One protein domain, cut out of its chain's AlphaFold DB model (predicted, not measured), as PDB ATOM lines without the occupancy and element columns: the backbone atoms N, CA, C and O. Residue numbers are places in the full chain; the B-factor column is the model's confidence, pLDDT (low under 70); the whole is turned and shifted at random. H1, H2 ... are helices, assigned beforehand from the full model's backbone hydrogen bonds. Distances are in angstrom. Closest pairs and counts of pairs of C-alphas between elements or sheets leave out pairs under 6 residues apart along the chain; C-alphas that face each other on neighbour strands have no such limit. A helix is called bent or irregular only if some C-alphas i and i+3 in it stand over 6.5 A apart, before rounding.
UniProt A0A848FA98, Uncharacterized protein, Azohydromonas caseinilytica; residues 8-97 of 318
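AT A GLANCE: This is residues 8 to 97 of the 318 residues of an uncharacterized protein of Azohydromonas caseinilytica (UniProt A0A848FA98). One long, nearly straight helix, H1, makes the long axis, and a bent helix, H3, packs on it: the second arm, H3b, crosses the first half of H1, while the first arm, H3a, meets the middle of H1 with residues 73 to 78 and slants away from it. Past the end of H1 the chain folds back through a loop and the short helix H2 before it enters H3. The printed part has 90 residues with three named helices, in the order H1, H2, H3, and no named strand; the class is all helix. The whole is loose, with a radius of gyration of the C-alphas of 16.8 A, and spans 59 by 25 by 19 A.

IN THESE COORDINATES: H1 is residues 8 to 45, from C-alpha 8 at (-5.382, -22.284, -65.170) to C-alpha 45 at (1.804, -26.324, -9.314), 56.5 A in length. It is neither bent nor irregular, but only just: C-alphas 8 and 11 are 6.1 A apart. H2 is residues 55 to 60, 8.7 A from first to last C-alpha. H3, residues 67 to 96, was assigned as one helix by its hydrogen bonds, but it is bent: C-alphas 79 and 82 are 6.8 A apart. Its arms are H3a, residues 67 to 79, 18.3 A long, and H3b, residues 82 to 96, 21.1 A long, ending at C-alpha 96 at (2.158, -21.531, -51.399).

HOW THE PARTS SIT: H1 and H2 only just touch, with 3 pairs of C-alphas within 8 A, the closest being those of Glu 36 and Leu 56 at 7.1 A; they are about perpendicular at 88 degrees. H2 and H3a also only just touch, with 3 such pairs; the closest C-alphas, of Trp 55 and Leu 69, are 5.8 A apart, and the lines stand about perpendicular at 74 degrees. H3a touches H1 with residues 73 to 78 alone, on residues 25 to 32 of H1; the closest C-alphas, of Ala 28 and Thr 77, are 5.1 A apart, and the two run opposite ways at a steep tilt of 61 degrees. H3a and H3b are about perpendicular at 76 degrees. H3b touches residues 16 to 28 of H1 with 34 pairs of C-alphas within 8 A; the closest, of Thr 20 and Gly 92, are 4.3 A apart, and the two run opposite ways at a steep tilt of 50 degrees. The helix packing is mostly crossed, with 0 of these 4 touching pairs at a shallow tilt. H2 and H3b are apart. Every O i to N i+4 pair is within hydrogen-bond range in H2 and H3a, against 30 of 34 in H1 and 6 of 11 in H3b.

THE WHOLE: The two C-alphas farthest apart, those of Arg 8 and Gly 47, are 60.3 A apart, while the first and last printed C-alphas are 15.3 A apart. The printed part has no cut, and both links, H1 to H2 with 9 residues and H2 to H3 with 6, are short. The mean pLDDT of the printed part is 78.0; it is under 70 at residues 8 to 11, residues 49 to 57 and residue 65.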
ATOM      1  N   ARG A   8      -6.465 -22.335 -66.178       53.94
ATOM      2  CA  ARG A   8      -5.382 -22.284 -65.170       53.94
ATOM      3  C   ARG A   8      -5.852 -21.951 -63.754       53.94
ATOM      4  O   ARG A   8      -5.160 -22.307 -62.802       53.94
ATOM      5  N   HIS A   9      -7.030 -21.352 -63.584       54.00
ATOM      6  CA  HIS A   9      -7.525 -20.985 -62.252       54.00
ATOM      7  C   HIS A   9      -8.023 -22.182 -61.422       54.00
ATOM      8  O   HIS A   9      -7.965 -22.134 -60.194       54.00
ATOM      9  N   GLY A  10      -8.453 -23.280 -62.057       62.25
ATOM     10  CA  GLY A  10      -8.972 -24.458 -61.346       62.25
ATOM     11  C   GLY A  10      -7.902 -25.244 -60.577       62.25
ATOM     12  O   GLY A  10      -8.119 -25.639 -59.434       62.25
ATOM     13  N   VAL A  11      -6.714 -25.414 -61.166       65.12
ATOM     14  CA  VAL A  11      -5.624 -26.222 -60.579       65.12
ATOM     15  C   VAL A  11      -4.999 -25.547 -59.347       65.12
ATOM     16  O   VAL A  11      -4.485 -26.228 -58.460       65.12
ATOM     17  N   GLY A  12      -5.062 -24.214 -59.259       73.88
ATOM     18  CA  GLY A  12      -4.567 -23.457 -58.103       73.88
ATOM     19  C   GLY A  12      -5.414 -23.667 -56.846       73.88
ATOM     20  O   GLY A  12      -4.874 -23.959 -55.779       73.88
ATOM     21  N   ARG A  13      -6.747 -23.629 -56.990       79.94
ATOM     22  CA  ARG A  13      -7.686 -23.705 -55.856       79.94
ATOM     23  C   ARG A  13      -7.571 -25.001 -55.055       79.94
ATOM     24  O   ARG A  13      -7.636 -24.968 -53.831       79.94
ATOM     25  N   GLY A  14      -7.356 -26.137 -55.725       85.25
ATOM     26  CA  GLY A  14      -7.186 -27.426 -55.045       85.25
ATOM     27  C   GLY A  14      -5.941 -27.466 -54.150       85.25
ATOM     28  O   GLY A  14      -5.995 -27.967 -53.028       85.25
ATOM     29  N   LYS A  15      -4.830 -26.876 -54.610       85.88
ATOM     30  CA  LYS A  15      -3.579 -26.808 -53.837       85.88
ATOM     31  C   LYS A  15      -3.707 -25.873 -52.638       85.88
ATOM     32  O   LYS A  15      -3.251 -26.218 -51.554       85.88
ATOM     33  N   GLU A  16      -4.359 -24.727 -52.815       85.81
ATOM     34  CA  GLU A  16      -4.630 -23.775 -51.731       85.81
ATOM     35  C   GLU A  16      -5.524 -24.371 -50.644       85.81
ATOM     36  O   GLU A  16      -5.231 -24.218 -49.455       85.81
ATOM     37  N   ALA A  17      -6.574 -25.099 -51.036       84.31
ATOM     38  CA  ALA A  17      -7.420 -25.824 -50.097       84.31
ATOM     39  C   ALA A  17      -6.607 -26.878 -49.334       84.31
ATOM     40  O   ALA A  17      -6.619 -26.878 -48.106       84.31
ATOM     41  N   ALA A  18      -5.832 -27.716 -50.031       87.44
ATOM     42  CA  ALA A  18      -4.993 -28.730 -49.394       87.44
ATOM     43  C   ALA A  18      -3.977 -28.124 -48.407       87.44
ATOM     44  O   ALA A  18      -3.849 -28.610 -47.285       87.44
ATOM     45  N   ALA A  19      -3.302 -27.028 -48.775       84.69
ATOM     46  CA  ALA A  19      -2.390 -26.324 -47.872       84.69
ATOM     47  C   ALA A  19      -3.116 -25.721 -46.665       84.69
ATOM     48  O   ALA A  19      -2.613 -25.797 -45.548       84.69
ATOM     49  N   THR A  20      -4.315 -25.174 -46.866       84.19
ATOM     50  CA  THR A  20      -5.169 -24.688 -45.777       84.19
ATOM     51  C   THR A  20      -5.509 -25.812 -44.798       84.19
ATOM     52  O   THR A  20      -5.304 -25.656 -43.599       84.19
ATOM     53  N   PHE A  21      -5.977 -26.963 -45.288       85.69
ATOM     54  CA  PHE A  21      -6.290 -28.118 -44.438       85.69
ATOM     55  C   PHE A  21      -5.051 -28.638 -43.698       85.69
ATOM     56  O   PHE A  21      -5.132 -28.921 -42.505       85.69
ATOM     57  N   ALA A  22      -3.898 -28.701 -44.371       85.25
ATOM     58  CA  ALA A  22      -2.644 -29.129 -43.759       85.25
ATOM     59  C   ALA A  22      -2.201 -28.191 -42.623       85.25
ATOM     60  O   ALA A  22      -1.860 -28.658 -41.538       85.25
ATOM     61  N   VAL A  23      -2.254 -26.871 -42.840       82.75
ATOM     62  CA  VAL A  23      -1.928 -25.875 -41.805       82.75
ATOM     63  C   VAL A  23      -2.920 -25.946 -40.644       82.75
ATOM     64  O   VAL A  23      -2.501 -25.893 -39.491       82.75
ATOM     65  N   ALA A  24      -4.218 -26.101 -40.927       83.69
ATOM     66  CA  ALA A  24      -5.244 -26.231 -39.893       83.69
ATOM     67  C   ALA A  24      -5.014 -27.478 -39.030       83.69
ATOM     68  O   ALA A  24      -5.051 -27.388 -37.807       83.69
ATOM     69  N   GLY A  25      -4.712 -28.617 -39.661       83.25
ATOM     70  CA  GLY A  25      -4.405 -29.866 -38.965       83.25
ATOM     71  C   GLY A  25      -3.156 -29.750 -38.094       83.25
ATOM     72  O   GLY A  25      -3.198 -30.094 -36.917       83.25
ATOM     73  N   ALA A  26      -2.067 -29.196 -38.634       83.94
ATOM     74  CA  ALA A  26      -0.837 -28.975 -37.873       83.94
ATOM     75  C   ALA A  26      -1.055 -28.028 -36.680       83.94
ATOM     76  O   ALA A  26      -0.580 -28.302 -35.579       83.94
ATOM     77  N   GLY A  27      -1.809 -26.942 -36.880       81.88
ATOM     78  CA  GLY A  27      -2.178 -26.014 -35.811       81.88
ATOM     79  C   GLY A  27      -3.021 -26.675 -34.720       81.88
ATOM     80  O   GLY A  27      -2.761 -26.455 -33.542       81.88
ATOM     81  N   ALA A  28      -3.981 -27.522 -35.097       80.50
ATOM     82  CA  ALA A  28      -4.843 -28.230 -34.154       80.50
ATOM     83  C   ALA A  28      -4.060 -29.231 -33.295       80.50
ATOM     84  O   ALA A  28      -4.247 -29.276 -32.081       80.50
ATOM     85  N   ILE A  29      -3.130 -29.969 -33.910       80.38
ATOM     86  CA  ILE A  29      -2.215 -30.872 -33.198       80.38
ATOM     87  C   ILE A  29      -1.341 -30.078 -32.219       80.38
ATOM     88  O   ILE A  29      -1.203 -30.463 -31.060       80.38
ATOM     89  N   ALA A  30      -0.775 -28.950 -32.659       82.19
ATOM     90  CA  ALA A  30       0.042 -28.095 -31.802       82.19
ATOM     91  C   ALA A  30      -0.759 -27.510 -30.627       82.19
ATOM     92  O   ALA A  30      -0.242 -27.444 -29.514       82.19
ATOM     93  N   LEU A  31      -2.019 -27.124 -30.852       80.94
ATOM     94  CA  LEU A  31      -2.896 -26.632 -29.794       80.94
ATOM     95  C   LEU A  31      -3.210 -27.736 -28.778       80.94
ATOM     96  O   LEU A  31      -3.094 -27.482 -27.585       80.94
ATOM     97  N   ALA A  32      -3.522 -28.952 -29.241       78.25
ATOM     98  CA  ALA A  32      -3.773 -30.103 -28.372       78.25
ATOM     99  C   ALA A  32      -2.546 -30.445 -27.504       78.25
ATOM    100  O   ALA A  32      -2.668 -30.633 -26.294       78.25
ATOM    101  N   LEU A  33      -1.349 -30.447 -28.103       77.12
ATOM    102  CA  LEU A  33      -0.079 -30.593 -27.379       77.12
ATOM    103  C   LEU A  33       0.103 -29.484 -26.331       77.12
ATOM    104  O   LEU A  33       0.461 -29.757 -25.189       77.12
ATOM    105  N   GLY A  34      -0.162 -28.232 -26.704       79.12
ATOM    106  CA  GLY A  34      -0.040 -27.089 -25.801       79.12
ATOM    107  C   GLY A  34      -0.997 -27.159 -24.611       79.12
ATOM    108  O   GLY A  34      -0.578 -26.910 -23.484       79.12
ATOM    109  N   THR A  35      -2.261 -27.533 -24.835       78.50
ATOM    110  CA  THR A  35      -3.260 -27.664 -23.762       78.50
ATOM    111  C   THR A  35      -2.878 -28.736 -22.752       78.50
ATOM    112  O   THR A  35      -2.995 -28.508 -21.551       78.50
ATOM    113  N   GLU A  36      -2.356 -29.868 -23.226       79.06
ATOM    114  CA  GLU A  36      -1.884 -30.950 -22.364       79.06
ATOM    115  C   GLU A  36      -0.660 -30.505 -21.543       79.06
ATOM    116  O   GLU A  36      -0.613 -30.699 -20.331       79.06
ATOM    117  N   GLY A  37       0.300 -29.814 -22.172       78.75
ATOM    118  CA  GLY A  37       1.468 -29.266 -21.478       78.75
ATOM    119  C   GLY A  37       1.102 -28.255 -20.384       78.75
ATOM    120  O   GLY A  37       1.688 -28.271 -19.301       78.75
ATOM    121  N   VAL A  38       0.100 -27.405 -20.632       81.56
ATOM    122  CA  VAL A  38      -0.429 -26.469 -19.625       81.56
ATOM    123  C   VAL A  38      -1.123 -27.217 -18.486       81.56
ATOM    124  O   VAL A  38      -0.901 -26.878 -17.326       81.56
ATOM    125  N   ALA A  39      -1.922 -28.243 -18.788       79.00
ATOM    126  CA  ALA A  39      -2.582 -29.058 -17.769       79.00
ATOM    127  C   ALA A  39      -1.564 -29.755 -16.849       79.00
ATOM    128  O   ALA A  39      -1.714 -29.712 -15.627       79.00
ATOM    129  N   LEU A  40      -0.488 -30.313 -17.418       79.38
ATOM    130  CA  LEU A  40       0.613 -30.915 -16.658       79.38
ATOM    131  C   LEU A  40       1.292 -29.897 -15.731       79.38
ATOM    132  O   LEU A  40       1.515 -30.183 -14.553       79.38
ATOM    133  N   LEU A  41       1.575 -28.692 -16.235       79.31
ATOM    134  CA  LEU A  41       2.179 -27.623 -15.439       79.31
ATOM    135  C   LEU A  41       1.270 -27.188 -14.279       79.31
ATOM    136  O   LEU A  41       1.738 -27.046 -13.151       79.31
ATOM    137  N   LEU A  42      -0.027 -27.001 -14.538       79.81
ATOM    138  CA  LEU A  42      -1.001 -26.618 -13.512       79.81
ATOM    139  C   LEU A  42      -1.161 -27.705 -12.442       79.81
ATOM    140  O   LEU A  42      -1.184 -27.386 -11.255       79.81
ATOM    141  N   GLY A  43      -1.205 -28.981 -12.840       79.88
ATOM    142  CA  GLY A  43      -1.245 -30.107 -11.905       79.88
ATOM    143  C   GLY A  43      -0.005 -30.167 -11.009       79.88
ATOM    144  O   GLY A  43      -0.125 -30.369  -9.800       79.88
ATOM    145  N   ALA A  44       1.181 -29.916 -11.572       79.88
ATOM    146  CA  ALA A  44       2.422 -29.834 -10.805       79.88
ATOM    147  C   ALA A  44       2.400 -28.676  -9.789       79.88
ATOM    148  O   ALA A  44       2.748 -28.876  -8.626       79.88
ATOM    149  N   LEU A  45       1.935 -27.490 -10.199       81.56
ATOM    150  CA  LEU A  45       1.804 -26.324  -9.314       81.56
ATOM    151  C   LEU A  45       0.775 -26.536  -8.193       81.56
ATOM    152  O   LEU A  45       0.951 -26.008  -7.099       81.56
ATOM    153  N   ALA A  46      -0.268 -27.330  -8.437       87.94
ATOM    154  CA  ALA A  46      -1.276 -27.692  -7.441       87.94
ATOM    155  C   ALA A  46      -0.823 -28.806  -6.471       87.94
ATOM    156  O   ALA A  46      -1.617 -29.252  -5.643       87.94
ATOM    157  N   GLY A  47       0.418 -29.297  -6.578       86.31
ATOM    158  CA  GLY A  47       0.912 -30.416  -5.769       86.31
ATOM    159  C   GLY A  47       0.321 -31.776  -6.161       86.31
ATOM    160  O   GLY A  47       0.479 -32.748  -5.430       86.31
ATOM    161  N   GLN A  48      -0.335 -31.868  -7.321       83.88
ATOM    162  CA  GLN A  48      -0.912 -33.097  -7.874       83.88
ATOM    163  C   GLN A  48       0.000 -33.726  -8.939       83.88
ATOM    164  O   GLN A  48      -0.462 -34.251  -9.956       83.88
ATOM    165  N   ALA A  49       1.319 -33.667  -8.724       69.56
ATOM    166  CA  ALA A  49       2.294 -34.274  -9.623       69.56
ATOM    167  C   ALA A  49       2.046 -35.794  -9.712       69.56
ATOM    168  O   ALA A  49       2.264 -36.527  -8.752       69.56
ATOM    169  N   GLY A  50       1.551 -36.262 -10.863       64.00
ATOM    170  CA  GLY A  50       1.250 -37.676 -11.122       64.00
ATOM    171  C   GLY A  50      -0.235 -38.039 -11.230       64.00
ATOM    172  O   GLY A  50      -0.529 -39.165 -11.626       64.00
ATOM    173  N   ALA A  51      -1.168 -37.116 -10.957       59.94
ATOM    174  CA  ALA A  51      -2.603 -37.371 -11.156       59.94
ATOM    175  C   ALA A  51      -2.990 -37.474 -12.647       59.94
ATOM    176  O   ALA A  51      -3.933 -38.178 -12.998       59.94
ATOM    177  N   HIS A  52      -2.217 -36.834 -13.528       61.22
ATOM    178  CA  HIS A  52      -2.363 -36.921 -14.979       61.22
ATOM    179  C   HIS A  52      -1.066 -37.447 -15.602       61.22
ATOM    180  O   HIS A  52      -0.153 -36.674 -15.872       61.22
ATOM    181  N   ARG A  53      -0.974 -38.761 -15.850       64.88
ATOM    182  CA  ARG A  53      -0.030 -39.288 -16.852       64.88
ATOM    183  C   ARG A  53      -0.659 -39.087 -18.222       64.88
ATOM    184  O   ARG A  53      -1.412 -39.935 -18.697       64.88
ATOM    185  N   GLY A  54      -0.398 -37.922 -18.792       66.69
ATOM    186  CA  GLY A  54      -0.897 -37.546 -20.103       66.69
ATOM    187  C   GLY A  54      -0.261 -38.358 -21.229       66.69
ATOM    188  O   GLY A  54       0.774 -39.021 -21.087       66.69
ATOM    189  N   TRP A  55      -0.847 -38.259 -22.411       69.75
ATOM    190  CA  TRP A  55      -0.282 -38.835 -23.632       69.75
ATOM    191  C   TRP A  55       1.051 -38.175 -24.033       69.75
ATOM    192  O   TRP A  55       1.880 -38.817 -24.681       69.75
ATOM    193  N   LEU A  56       1.306 -36.943 -23.573       66.06
ATOM    194  CA  LEU A  56       2.591 -36.248 -23.710       66.06
ATOM    195  C   LEU A  56       3.744 -36.976 -23.008       66.06
ATOM    196  O   LEU A  56       4.792 -37.162 -23.621       66.06
ATOM    197  N   ASP A  57       3.545 -37.447 -21.774       69.44
ATOM    198  CA  ASP A  57       4.562 -38.227 -21.052       69.44
ATOM    199  C   ASP A  57       4.874 -39.526 -21.797       69.44
ATOM    200  O   ASP A  57       6.029 -39.909 -21.957       69.44
ATOM    201  N   THR A  58       3.834 -40.176 -22.320       70.12
ATOM    202  CA  THR A  58       3.961 -41.426 -23.081       70.12
ATOM    203  C   THR A  58       4.801 -41.218 -24.350       70.12
ATOM    204  O   THR A  58       5.704 -42.007 -24.628       70.12
ATOM    205  N   LEU A  59       4.568 -40.117 -25.076       71.44
ATOM    206  CA  LEU A  59       5.353 -39.729 -26.252       71.44
ATOM    207  C   LEU A  59       6.801 -39.360 -25.905       71.44
ATOM    208  O   LEU A  59       7.718 -39.800 -26.596       71.44
ATOM    209  N   LEU A  60       7.018 -38.571 -24.848       74.56
ATOM    210  CA  LEU A  60       8.359 -38.154 -24.415       74.56
ATOM    211  C   LEU A  60       9.206 -39.340 -23.941       74.56
ATOM    212  O   LEU A  60      10.419 -39.349 -24.138       74.56
ATOM    213  N   LEU A  61       8.565 -40.362 -23.373       80.62
ATOM    214  CA  LEU A  61       9.193 -41.617 -22.964       80.62
ATOM    215  C   LEU A  61       9.347 -42.629 -24.116       80.62
ATOM    216  O   LEU A  61       9.825 -43.740 -23.886       80.62
ATOM    217  N   GLY A  62       8.941 -42.276 -25.343       73.00
ATOM    218  CA  GLY A  62       9.045 -43.139 -26.524       73.00
ATOM    219  C   GLY A  62       8.144 -44.378 -26.485       73.00
ATOM    220  O   GLY A  62       8.401 -45.346 -27.199       73.00
ATOM    221  N   GLN A  63       7.109 -44.374 -25.643       74.50
ATOM    222  CA  GLN A  63       6.176 -45.488 -25.500       74.50
ATOM    223  C   GLN A  63       5.053 -45.391 -26.547       74.50
ATOM    224  O   GLN A  63       4.641 -44.286 -26.918       74.50
ATOM    225  N   PRO A  64       4.521 -46.526 -27.038       70.50
ATOM    226  CA  PRO A  64       3.360 -46.508 -27.916       70.50
ATOM    227  C   PRO A  64       2.145 -45.944 -27.172       70.50
ATOM    228  O   PRO A  64       1.856 -46.331 -26.039       70.50
ATOM    229  N   LEU A  65       1.416 -45.037 -27.823       69.56
ATOM    230  CA  LEU A  65       0.204 -44.446 -27.266       69.56
ATOM    231  C   LEU A  65      -0.894 -45.517 -27.127       69.56
ATOM    232  O   LEU A  65      -1.298 -46.096 -28.139       69.56
ATOM    233  N   PRO A  66      -1.420 -45.780 -25.918       79.38
ATOM    234  CA  PRO A  66      -2.577 -46.649 -25.759       79.38
ATOM    235  C   PRO A  66      -3.790 -46.086 -26.514       79.38
ATOM    236  O   PRO A  66      -3.958 -44.872 -26.641       79.38
ATOM    237  N   GLY A  67      -4.669 -46.966 -27.004       77.19
ATOM    238  CA  GLY A  67      -5.783 -46.575 -27.883       77.19
ATOM    239  C   GLY A  67      -6.724 -45.512 -27.297       77.19
ATOM    240  O   GLY A  67      -7.253 -44.688 -28.040       77.19
ATOM    241  N   ALA A  68      -6.891 -45.478 -25.970       76.75
ATOM    242  CA  ALA A  68      -7.666 -44.445 -25.280       76.75
ATOM    243  C   ALA A  68      -7.037 -43.046 -25.422       76.75
ATOM    244  O   ALA A  68      -7.730 -42.096 -25.776       76.75
ATOM    245  N   LEU A  69      -5.715 -42.942 -25.265       74.38
ATOM    246  CA  LEU A  69      -4.972 -41.688 -25.421       74.38
ATOM    247  C   LEU A  69      -4.966 -41.201 -26.874       74.38
ATOM    248  O   LEU A  69      -5.062 -40.006 -27.143       74.38
ATOM    249  N   LEU A  70      -4.920 -42.130 -27.833       73.50
ATOM    250  CA  LEU A  70      -5.019 -41.795 -29.253       73.50
ATOM    251  C   LEU A  70      -6.404 -41.219 -29.603       73.50
ATOM    252  O   LEU A  70      -6.508 -40.296 -30.410       73.50
ATOM    253  N   ARG A  71      -7.465 -41.724 -28.955       75.44
ATOM    254  CA  ARG A  71      -8.831 -41.196 -29.074       75.44
ATOM    255  C   ARG A  71      -8.962 -39.804 -28.455       75.44
ATOM    256  O   ARG A  71      -9.591 -38.947 -29.068       75.44
ATOM    257  N   GLU A  72      -8.373 -39.563 -27.286       77.06
ATOM    258  CA  GLU A  72      -8.371 -38.243 -26.638       77.06
ATOM    259  C   GLU A  72      -7.640 -37.197 -27.482       77.06
ATOM    260  O   GLU A  72      -8.205 -36.144 -27.776       77.06
ATOM    261  N   LEU A  73      -6.440 -37.524 -27.975       75.94
ATOM    262  CA  LEU A  73      -5.707 -36.669 -28.907       75.94
ATOM    263  C   LEU A  73      -6.528 -36.377 -30.169       75.94
ATOM    264  O   LEU A  73      -6.587 -35.229 -30.615       75.94
ATOM    265  N   ALA A  74      -7.185 -37.390 -30.742       76.06
ATOM    266  CA  ALA A  74      -8.035 -37.216 -31.916       76.06
ATOM    267  C   ALA A  74      -9.237 -36.301 -31.633       76.06
ATOM    268  O   ALA A  74      -9.543 -35.439 -32.455       76.06
ATOM    269  N   LEU A  75      -9.891 -36.441 -30.474       78.81
ATOM    270  CA  LEU A  75     -11.013 -35.591 -30.065       78.81
ATOM    271  C   LEU A  75     -10.573 -34.144 -29.823       78.81
ATOM    272  O   LEU A  75     -11.211 -33.230 -30.341       78.81
ATOM    273  N   LEU A  76      -9.467 -33.928 -29.102       78.62
ATOM    274  CA  LEU A  76      -8.903 -32.594 -28.874       78.62
ATOM    275  C   LEU A  76      -8.490 -31.935 -30.192       78.62
ATOM    276  O   LEU A  76      -8.823 -30.778 -30.439       78.62
ATOM    277  N   THR A  77      -7.836 -32.689 -31.078       79.19
ATOM    278  CA  THR A  77      -7.460 -32.206 -32.412       79.19
ATOM    279  C   THR A  77      -8.702 -31.858 -33.232       79.19
ATOM    280  O   THR A  77      -8.755 -30.787 -33.833       79.19
ATOM    281  N   ALA A  78      -9.729 -32.712 -33.236       80.12
ATOM    282  CA  ALA A  78     -10.980 -32.458 -33.950       80.12
ATOM    283  C   ALA A  78     -11.724 -31.229 -33.402       80.12
ATOM    284  O   ALA A  78     -12.256 -30.446 -34.185       80.12
ATOM    285  N   ALA A  79     -11.715 -31.021 -32.083       81.50
ATOM    286  CA  ALA A  79     -12.314 -29.854 -31.438       81.50
ATOM    287  C   ALA A  79     -11.522 -28.559 -31.699       81.50
ATOM    288  O   ALA A  79     -12.117 -27.497 -31.880       81.50
ATOM    289  N   ALA A  80     -10.190 -28.638 -31.766       81.31
ATOM    290  CA  ALA A  80      -9.311 -27.512 -32.084       81.31
ATOM    291  C   ALA A  80      -9.326 -27.140 -33.577       81.31
ATOM    292  O   ALA A  80      -9.098 -25.985 -33.940       81.31
ATOM    293  N   PHE A  81      -9.612 -28.100 -34.457       82.31
ATOM    294  CA  PHE A  81      -9.526 -27.927 -35.905       82.31
ATOM    295  C   PHE A  81     -10.329 -26.727 -36.454       82.31
ATOM    296  O   PHE A  81      -9.749 -25.943 -37.213       82.31
ATOM    297  N   PRO A  82     -11.604 -26.489 -36.072       82.94
ATOM    298  CA  PRO A  82     -12.361 -25.318 -36.523       82.94
ATOM    299  C   PRO A  82     -11.721 -23.988 -36.108       82.94
ATOM    300  O   PRO A  82     -11.723 -23.038 -36.894       82.94
ATOM    301  N   LEU A  83     -11.124 -23.933 -34.910       81.06
ATOM    302  CA  LEU A  83     -10.423 -22.747 -34.406       81.06
ATOM    303  C   LEU A  83      -9.161 -22.463 -35.232       81.06
ATOM    304  O   LEU A  83      -8.845 -21.307 -35.515       81.06
ATOM    305  N   CYS A  84      -8.472 -23.512 -35.685       82.94
ATOM    306  CA  CYS A  84      -7.283 -23.408 -36.530       82.94
ATOM    307  C   CYS A  84      -7.602 -23.178 -38.016       82.94
ATOM    308  O   CYS A  84      -6.748 -22.687 -38.756       82.94
ATOM    309  N   LEU A  85      -8.818 -23.485 -38.476       82.56
ATOM    310  CA  LEU A  85      -9.193 -23.366 -39.886       82.56
ATOM    311  C   LEU A  85      -9.202 -21.910 -40.374       82.56
ATOM    312  O   LEU A  85      -8.786 -21.625 -41.499       82.56
ATOM    313  N   LEU A  86      -9.651 -20.978 -39.531       80.12
ATOM    314  CA  LEU A  86      -9.691 -19.548 -39.852       80.12
ATOM    315  C   LEU A  86      -8.295 -18.952 -40.122       80.12
ATOM    316  O   LEU A  86      -8.106 -18.395 -41.209       80.12
ATOM    317  N   PRO A  87      -7.297 -19.078 -39.222       78.88
ATOM    318  CA  PRO A  87      -5.943 -18.612 -39.517       78.88
ATOM    319  C   PRO A  87      -5.299 -19.416 -40.655       78.88
ATOM    320  O   PRO A  87      -4.632 -18.838 -41.515       78.88
ATOM    321  N   ALA A  88      -5.561 -20.725 -40.745       83.12
ATOM    322  CA  ALA A  88      -5.028 -21.561 -41.817       83.12
ATOM    323  C   ALA A  88      -5.504 -21.139 -43.215       83.12
ATOM    324  O   ALA A  88      -4.724 -21.200 -44.162       83.12
ATOM    325  N   ARG A  89      -6.742 -20.641 -43.352       84.50
ATOM    326  CA  ARG A  89      -7.269 -20.091 -44.616       84.50
ATOM    327  C   ARG A  89      -6.481 -18.888 -45.126       84.50
ATOM    328  O   ARG A  89      -6.490 -18.619 -46.324       84.50
ATOM    329  N   ARG A  90      -5.818 -18.148 -44.235       80.75
ATOM    330  CA  ARG A  90      -4.938 -17.028 -44.597       80.75
ATOM    331  C   ARG A  90      -3.503 -17.503 -44.818       80.75
ATOM    332  O   ARG A  90      -2.891 -17.110 -45.802       80.75
ATOM    333  N   ILE A  91      -3.000 -18.368 -43.939       82.38
ATOM    334  CA  ILE A  91      -1.613 -18.854 -43.948       82.38
ATOM    335  C   ILE A  91      -1.339 -19.801 -45.123       82.38
ATOM    336  O   ILE A  91      -0.316 -19.670 -45.789       82.38
ATOM    337  N   GLY A  92      -2.244 -20.740 -45.406       84.25
ATOM    338  CA  GLY A  92      -2.071 -21.762 -46.442       84.25
ATOM    339  C   GLY A  92      -1.748 -21.173 -47.821       84.25
ATOM    340  O   GLY A  92      -0.705 -21.515 -48.387       84.25
ATOM    341  N   PRO A  93      -2.574 -20.248 -48.348       84.56
ATOM    342  CA  PRO A  93      -2.279 -19.560 -49.603       84.56
ATOM    343  C   PRO A  93      -0.954 -18.790 -49.565       84.56
ATOM    344  O   PRO A  93      -0.181 -18.877 -50.513       84.56
ATOM    345  N   THR A  94      -0.640 -18.102 -48.461       84.06
ATOM    346  CA  THR A  94       0.624 -17.362 -48.297       84.06
ATOM    347  C   THR A  94       1.848 -18.279 -48.352       84.06
ATOM    348  O   THR A  94       2.839 -17.963 -49.012       84.06
ATOM    349  N   LEU A  95       1.784 -19.463 -47.735       84.19
ATOM    350  CA  LEU A  95       2.876 -20.437 -47.784       84.19
ATOM    351  C   LEU A  95       3.139 -20.937 -49.209       84.19
ATOM    352  O   LEU A  95       4.302 -21.113 -49.588       84.19
ATOM    353  N   LEU A  96       2.076 -21.120 -49.997       86.00
ATOM    354  CA  LEU A  96       2.158 -21.531 -51.399       86.00
ATOM    355  C   LEU A  96       2.480 -20.387 -52.363       86.00
ATOM    356  O   LEU A  96       2.932 -20.663 -53.478       86.00
ATOM    357  N   ALA A  97       2.257 -19.137 -51.954       85.44
ATOM    358  CA  ALA A  97       2.485 -17.972 -52.788       85.44
ATOM    359  C   ALA A  97       3.945 -17.928 -53.255       85.44
ATOM    360  O   ALA A  97       4.901 -18.080 -52.480       85.44
TER     361      ALA A  97